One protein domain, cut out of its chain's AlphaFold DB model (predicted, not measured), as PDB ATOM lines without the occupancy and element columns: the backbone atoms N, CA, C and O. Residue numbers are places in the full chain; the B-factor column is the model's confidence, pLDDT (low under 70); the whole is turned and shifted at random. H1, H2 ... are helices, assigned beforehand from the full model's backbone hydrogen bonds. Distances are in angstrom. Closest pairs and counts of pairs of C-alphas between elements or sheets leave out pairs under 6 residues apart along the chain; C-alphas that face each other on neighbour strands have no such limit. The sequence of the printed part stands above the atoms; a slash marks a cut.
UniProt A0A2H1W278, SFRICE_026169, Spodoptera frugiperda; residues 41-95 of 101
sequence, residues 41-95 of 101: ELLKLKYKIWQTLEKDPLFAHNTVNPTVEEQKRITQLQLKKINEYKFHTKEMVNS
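What this domain is: This is residues 41 to 95 of the 101 residues of the protein "SFRICE_026169" of Spodoptera frugiperda (UniProt A0A2H1W278). This is a loose fold-back of two helices: H1 leads into a long loop that carries the path well away, and the longer helix H2 runs back toward H1, coming near it without touching; the short helix H3 turns off after H2. Residues 60 to 65 of the loop stick out, and so do residues 67 to 73, of which 68 to 73 belong to H2. The printed part has 55 residues with three named helices in the order H1, H2, H3 and no named strand, and its class is all helix. The whole is loose, with a radius of gyration of the C-alphas of 13.6 A, and its outline is only just elongated, spanning 38 by 19 by 15 A.

How they stand to each other: Begin at Glu 41 and go along H1, residues 41 to 54; its C-alphas go from z 60.196 to z 42.218. Next look at H2, residues 68 to 85, where z rises again from 38.625 at C-alpha 68 to 52.608 at C-alpha 85. H1 and H2 are near each other: no pair of their C-alphas is within 8 A, but 7 pairs are within 10 A. Last comes H3, residues 90 to 94, which touches no helix. H1 and H3 are apart, and H2 and H3 are apart too, with no C-alpha of the one within 8 A of the other. In the backbones of H1, H2 and H3, every O i to N i+4 pair is within hydrogen-bond range.

Where its parts are: Find C-alpha 41 at (36.090, 29.592, 60.196); from there H1 runs 14 residues to Glu 54, 19.8 A from first to last C-alpha. Residues 55 to 67 follow with no named element. Find C-alpha 68 at (61.961, 44.542, 38.625), where H2, the longest helix with 18 residues, begins; it measures 25.6 A to C-alpha 85 at (40.476, 44.930, 52.608). H3 has five residues and ends at C-alpha 94, at (45.174, 38.390, 69.050).

The domain as a whole: The two C-alphas farthest apart are those of Val 64 and Asn 94, at 39.3 A, while the first and last printed C-alphas, of Glu 41 and Ser 95, are 13.6 A apart. Without the stretches that stand free, the body has 42 residues and spans 36 by 18 by 15 A. The link from H1 to H2 is long, with 13 residues, and the link from H2 to H3 is tight, with 4. The printed part has no cut. The mean pLDDT of the printed part is 87.8; look at residues 88 to 95 for the values under 70, where the model's confidence is low.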
ATOM      1  N   GLU A  41      36.008  28.132  60.255       87.56
ATOM      2  CA  GLU A  41      36.090  29.592  60.196       87.56
ATOM      3  C   GLU A  41      37.337  30.029  59.424       87.56
ATOM      4  O   GLU A  41      37.276  30.949  58.600       87.56
ATOM      5  N   LEU A  42      38.442  29.294  59.578       86.44
ATOM      6  CA  LEU A  42      39.627  29.470  58.743       86.44
ATOM      7  C   LEU A  42      39.326  29.166  57.268       86.44
ATOM      8  O   LEU A  42      39.728  29.927  56.382       86.44
ATOM      9  N   LEU A  43      38.577  28.092  56.992       90.31
ATOM     10  CA  LEU A  43      38.180  27.743  55.630       90.31
ATOM     11  C   LEU A  43      37.292  28.832  55.005       90.31
ATOM     12  O   LEU A  43      37.551  29.252  53.875       90.31
ATOM     13  N   LYS A  44      36.294  29.345  55.737       90.12
ATOM     14  CA  LYS A  44      35.445  30.469  55.295       90.12
ATOM     15  C   LYS A  44      36.271  31.712  54.992       90.12
ATOM     16  O   LYS A  44      36.074  32.348  53.953       90.12
ATOM     17  N   LEU A  45      37.227  32.042  55.861       90.19
ATOM     18  CA  LEU A  45      38.110  33.180  55.647       90.19
ATOM     19  C   LEU A  45      38.948  33.022  54.375       90.19
ATOM     20  O   LEU A  45      39.041  33.970  53.596       90.19
ATOM     21  N   LYS A  46      39.526  31.840  54.132       91.44
ATOM     22  CA  LYS A  46      40.295  31.579  52.906       91.44
ATOM     23  C   LYS A  46      39.460  31.828  51.656       91.44
ATOM     24  O   LYS A  46      39.913  32.543  50.768       91.44
ATOM     25  N   TYR A  47      38.229  31.318  51.609       93.06
ATOM     26  CA  TYR A  47      37.339  31.567  50.473       93.06
ATOM     27  C   TYR A  47      36.965  33.038  50.326       93.06
ATOM     28  O   TYR A  47      36.987  33.546  49.207       93.06
ATOM     29  N   LYS A  48      36.706  33.751  51.428       92.38
ATOM     30  CA  LYS A  48      36.480  35.202  51.390       92.38
ATOM     31  C   LYS A  48      37.675  35.939  50.783       92.38
ATOM     32  O   LYS A  48      37.478  36.815  49.943       92.38
ATOM     33  N   ILE A  49      38.899  35.586  51.184       93.25
ATOM     34  CA  ILE A  49      40.127  36.182  50.642       93.25
ATOM     35  C   ILE A  49      40.237  35.862  49.150       93.25
ATOM     36  O   ILE A  49      40.329  36.785  48.346       93.25
ATOM     37  N   TRP A  50      40.166  34.586  48.765       93.50
ATOM     38  CA  TRP A  50      40.317  34.165  47.369       93.50
ATOM     39  C   TRP A  50      39.289  34.823  46.453       93.50
ATOM     40  O   TRP A  50      39.680  35.433  45.469       93.50
ATOM     41  N   GLN A  51      38.006  34.804  46.816       93.19
ATOM     42  CA  GLN A  51      36.943  35.436  46.027       93.19
ATOM     43  C   GLN A  51      37.089  36.960  45.931       93.19
ATOM     44  O   GLN A  51      36.636  37.557  44.957       93.19
ATOM     45  N   THR A  52      37.669  37.604  46.948       94.38
ATOM     46  CA  THR A  52      37.908  39.053  46.922       94.38
ATOM     47  C   THR A  52      39.079  39.382  46.001       94.38
ATOM     48  O   THR A  52      38.955  40.278  45.172       94.38
ATOM     49  N   LEU A  53      40.188  38.643  46.112       95.06
ATOM     50  CA  LEU A  53      41.387  38.877  45.305       95.06
ATOM     51  C   LEU A  53      41.195  38.458  43.844       95.06
ATOM     52  O   LEU A  53      41.663  39.153  42.955       95.06
ATOM     53  N   GLU A  54      40.458  37.378  43.579       93.88
ATOM     54  CA  GLU A  54      40.143  36.916  42.218       93.88
ATOM     55  C   GLU A  54      39.374  37.970  41.406       93.88
ATOM     56  O   GLU A  54      39.534  38.065  40.191       93.88
ATOM     57  N   LYS A  55      38.562  38.798  42.075       93.31
ATOM     58  CA  LYS A  55      37.791  39.879  41.444       93.31
ATOM     59  C   LYS A  55      38.578  41.178  41.275       93.31
ATOM     60  O   LYS A  55      38.077  42.083  40.612       93.31
ATOM     61  N   ASP A  56      39.754  41.302  41.886       94.62
ATOM     62  CA  ASP A  56      40.574  42.507  41.804       94.62
ATOM     63  C   ASP A  56      41.653  42.341  40.715       94.62
ATOM     64  O   ASP A  56      42.575  41.534  40.877       94.62
ATOM     65  N   PRO A  57      41.595  43.124  39.618       93.88
ATOM     66  CA  PRO A  57      42.578  43.060  38.538       93.88
ATOM     67  C   PRO A  57      44.027  43.271  38.992       93.88
ATOM     68  O   PRO A  57      44.943  42.793  38.328       93.88
ATOM     69  N   LEU A  58      44.260  43.951  40.119       94.31
ATOM     70  CA  LEU A  58      45.599  44.158  40.676       94.31
ATOM     71  C   LEU A  58      46.276  42.848  41.122       94.31
ATOM     72  O   LEU A  58      47.505  42.778  41.211       94.31
ATOM     73  N   PHE A  59      45.485  41.815  41.410       94.62
ATOM     74  CA  PHE A  59      45.955  40.483  41.796       94.62
ATOM     75  C   PHE A  59      45.846  39.467  40.657       94.62
ATOM     76  O   PHE A  59      46.205  38.303  40.842       94.62
ATOM     77  N   ALA A  60      45.386  39.891  39.478       93.19
ATOM     78  CA  ALA A  60      45.354  39.035  38.307       93.19
ATOM     79  C   ALA A  60      46.777  38.625  37.897       93.19
ATOM     80  O   ALA A  60      47.747  39.372  38.052       93.19
ATOM     81  N   HIS A  61      46.905  37.412  37.362       89.25
ATOM     82  CA  HIS A  61      48.187  36.915  36.886       89.25
ATOM     83  C   HIS A  61      48.659  37.719  35.666       89.25
ATOM     84  O   HIS A  61      47.928  37.857  34.684       89.25
ATOM     85  N   ASN A  62      49.898  38.217  35.712       88.56
ATOM     86  CA  ASN A  62      50.509  38.900  34.576       88.56
ATOM     87  C   ASN A  62      50.896  37.873  33.506       88.56
ATOM     88  O   ASN A  62      51.652  36.947  33.780       88.56
ATOM     89  N   THR A  63      50.414  38.060  32.277       88.75
ATOM     90  CA  THR A  63      50.732  37.180  31.136       88.75
ATOM     91  C   THR A  63      52.199  37.257  30.710       88.75
ATOM     92  O   THR A  63      52.717  36.329  30.095       88.75
ATOM     93  N   VAL A  64      52.869  38.361  31.042       91.62
ATOM     94  CA  VAL A  64      54.287  38.609  30.780       91.62
ATOM     95  C   VAL A  64      54.958  38.983  32.091       91.62
ATOM     96  O   VAL A  64      54.385  39.712  32.898       91.62
ATOM     97  N   ASN A  65      56.187  38.508  32.294       91.38
ATOM     98  CA  ASN A  65      56.968  38.857  33.473       91.38
ATOM     99  C   ASN A  65      57.304  40.361  33.459       91.38
ATOM    100  O   ASN A  65      58.008  40.808  32.549       91.38
ATOM    101  N   PRO A  66      56.831  41.143  34.447       91.62
ATOM    102  CA  PRO A  66      57.162  42.558  34.529       91.62
ATOM    103  C   PRO A  66      58.633  42.756  34.907       91.62
ATOM    104  O   PRO A  66      59.263  41.866  35.487       91.62
ATOM    105  N   THR A  67      59.170  43.942  34.614       95.88
ATOM    106  CA  THR A  67      60.508  44.350  35.071       95.88
ATOM    107  C   THR A  67      60.568  44.415  36.597       95.88
ATOM    108  O   THR A  67      59.538  44.452  37.272       95.88
ATOM    109  N   VAL A  68      61.773  44.464  37.166       96.00
ATOM    110  CA  VAL A  68      61.961  44.542  38.625       96.00
ATOM    111  C   VAL A  68      61.293  45.793  39.209       96.00
ATOM    112  O   VAL A  68      60.677  45.733  40.273       96.00
ATOM    113  N   GLU A  69      61.382  46.927  38.519       96.62
ATOM    114  CA  GLU A  69      60.755  48.188  38.923       96.62
ATOM    115  C   GLU A  69      59.229  48.069  38.928       96.62
ATOM    116  O   GLU A  69      58.580  48.495  39.885       96.62
ATOM    117  N   GLU A  70      58.657  47.438  37.902       94.38
ATOM    118  CA  GLU A  70      57.210  47.254  37.814       94.38
ATOM    119  C   GLU A  70      56.710  46.217  38.825       94.38
ATOM    120  O   GLU A  70      55.677  46.429  39.453       94.38
ATOM    121  N   GLN A  71      57.474  45.152  39.089       95.44
ATOM    122  CA  GLN A  71      57.186  44.219  40.183       95.44
ATOM    123  C   GLN A  71      57.127  44.951  41.527       95.44
ATOM    124  O   GLN A  71      56.146  44.806  42.252       95.44
ATOM    125  N   LYS A  72      58.121  45.798  41.837       96.56
ATOM    126  CA  LYS A  72      58.123  46.619  43.060       96.56
ATOM    127  C   LYS A  72      56.883  47.513  43.138       96.56
ATOM    128  O   LYS A  72      56.248  47.579  44.193       96.56
ATOM    129  N   ARG A  73      56.514  48.166  42.029       96.56
ATOM    130  CA  ARG A  73      55.322  49.024  41.943       96.56
ATOM    131  C   ARG A  73      54.037  48.233  42.200       96.56
ATOM    132  O   ARG A  73      53.229  48.642  43.032       96.56
ATOM    133  N   ILE A  74      53.866  47.090  41.535       95.62
ATOM    134  CA  ILE A  74      52.707  46.201  41.697       95.62
ATOM    135  C   ILE A  74      52.620  45.700  43.140       95.62
ATOM    136  O   ILE A  74      51.562  45.815  43.755       95.62
ATOM    137  N   THR A  75      53.722  45.222  43.721       95.25
ATOM    138  CA  THR A  75      53.747  44.739  45.109       95.25
ATOM    139  C   THR A  75      53.365  45.836  46.104       95.25
ATOM    140  O   THR A  75      52.595  45.580  47.030       95.25
ATOM    141  N   GLN A  76      53.836  47.073  45.911       97.00
ATOM    142  CA  GLN A  76      53.449  48.197  46.767       97.00
ATOM    143  C   GLN A  76      51.940  48.475  46.695       97.00
ATOM    144  O   GLN A  76      51.295  48.687  47.727       97.00
ATOM    145  N   LEU A  77      51.367  48.450  45.489       96.31
ATOM    146  CA  LEU A  77      49.929  48.621  45.288       96.31
ATOM    147  C   LEU A  77      49.137  47.475  45.930       96.31
ATOM    148  O   LEU A  77      48.169  47.733  46.645       96.31
ATOM    149  N   GLN A  78      49.569  46.227  45.736       95.44
ATOM    150  CA  GLN A  78      48.939  45.039  46.321       95.44
ATOM    151  C   GLN A  78      48.947  45.095  47.849       95.44
ATOM    152  O   GLN A  78      47.916  44.853  48.474       95.44
ATOM    153  N   LEU A  79      50.069  45.483  48.465       94.12
ATOM    154  CA  LEU A  79      50.170  45.637  49.918       94.12
ATOM    155  C   LEU A  79      49.187  46.688  50.443       94.12
ATOM    156  O   LEU A  79      48.467  46.441  51.412       94.12
ATOM    157  N   LYS A  80      49.124  47.854  49.788       94.62
ATOM    158  CA  LYS A  80      48.153  48.896  50.140       94.62
ATOM    159  C   LYS A  80      46.725  48.347  50.068       94.62
ATOM    160  O   LYS A  80      45.943  48.558  50.992       94.62
ATOM    161  N   LYS A  81      46.411  47.597  49.012       94.19
ATOM    162  CA  LYS A  81      45.079  47.039  48.783       94.19
ATOM    163  C   LYS A  81      44.693  45.959  49.797       94.19
ATOM    164  O   LYS A  81      43.585  45.989  50.325       94.19
ATOM    165  N   ILE A  82      45.617  45.067  50.155       92.12
ATOM    166  CA  ILE A  82      45.422  44.077  51.229       92.12
ATOM    167  C   ILE A  82      45.079  44.774  52.554       92.12
ATOM    168  O   ILE A  82      44.144  44.363  53.245       92.12
ATOM    169  N   ASN A  83      45.787  45.858  52.885       89.31
ATOM    170  CA  ASN A  83      45.523  46.635  54.098       89.31
ATOM    171  C   ASN A  83      44.148  47.326  54.075       89.31
ATOM    172  O   ASN A  83      43.502  47.437  55.117       89.31
ATOM    173  N   GLU A  84      43.678  47.765  52.903       91.62
ATOM    174  CA  GLU A  84      42.327  48.315  52.725       91.62
ATOM    175  C   GLU A  84      41.238  47.254  52.947       91.62
ATOM    176  O   GLU A  84      40.222  47.551  53.577       91.62
ATOM    177  N   TYR A  85      41.453  46.018  52.481       90.38
ATOM    178  CA  TYR A  85      40.476  44.930  52.608       90.38
ATOM    179  C   TYR A  85      40.254  44.445  54.041       90.38
ATOM    180  O   TYR A  85      39.185  43.907  54.331       90.38
ATOM    181  N   LYS A  86      41.235  44.635  54.937       87.19
ATOM    182  CA  LYS A  86      41.137  44.290  56.368       87.19
ATOM    183  C   LYS A  86      40.576  42.878  56.591       87.19
ATOM    184  O   LYS A  86      39.610  42.688  57.326       87.19
ATOM    185  N   PHE A  87      41.177  41.880  55.941       82.56
ATOM    186  CA  PHE A  87      40.711  40.490  56.024       82.56
ATOM    187  C   PHE A  87      40.743  39.911  57.448       82.56
ATOM    188  O   PHE A  87      39.990  38.988  57.742       82.56
ATOM    189  N   HIS A  88      41.581  40.455  58.334       69.25
ATOM    190  CA  HIS A  88      41.708  39.993  59.713       69.25
ATOM    191  C   HIS A  88      40.575  40.512  60.608       69.25
ATOM    192  O   HIS A  88      40.300  41.714  60.655       69.25
ATOM    193  N   THR A  89      39.974  39.620  61.394       64.38
ATOM    194  CA  THR A  89      39.186  40.006  62.571       64.38
ATOM    195  C   THR A  89      40.128  40.331  63.737       64.38
ATOM    196  O   THR A  89      41.253  39.831  63.799       64.38
ATOM    197  N   LYS A  90      39.692  41.177  64.685       57.38
ATOM    198  CA  LYS A  90      40.495  41.537  65.877       57.38
ATOM    199  C   LYS A  90      40.948  40.301  66.671       57.38
ATOM    200  O   LYS A  90      42.023  40.311  67.254       57.38
ATOM    201  N   GLU A  91      40.155  39.234  66.652       58.81
ATOM    202  CA  GLU A  91      40.434  37.973  67.346       58.81
ATOM    203  C   GLU A  91      41.600  37.195  66.714       58.81
ATOM    204  O   GLU A  91      42.442  36.675  67.438       58.81
ATOM    205  N   MET A  92      41.734  37.208  65.382       57.19
ATOM    206  CA  MET A  92      42.841  36.548  64.671       57.19
ATOM    207  C   MET A  92      44.190  37.254  64.829       57.19
ATOM    208  O   MET A  92      45.240  36.623  64.773       57.19
ATOM    209  N   VAL A  93      44.176  38.577  65.011       56.72
ATOM    210  CA  VAL A  93      45.391  39.344  65.332       56.72
ATOM    211  C   VAL A  93      45.861  39.024  66.757       56.72
ATOM    212  O   VAL A  93      47.060  39.008  67.031       56.72
ATOM    213  N   ASN A  94      44.914  38.717  67.651       56.50
ATOM    214  CA  ASN A  94      45.174  38.390  69.050       56.50
ATOM    215  C   ASN A  94      45.538  36.916  69.277       56.50
ATOM    216  O   ASN A  94      46.179  36.610  70.281       56.50
ATOM    217  N   SER A  95      45.217  36.009  68.345       54.19
ATOM    218  CA  SER A  95      45.809  34.669  68.300       54.19
ATOM    219  C   SER A  95      47.250  34.764  67.787       54.19
ATOM    220  O   SER A  95      47.591  34.286  66.704       54.19
TER     221      SER A  95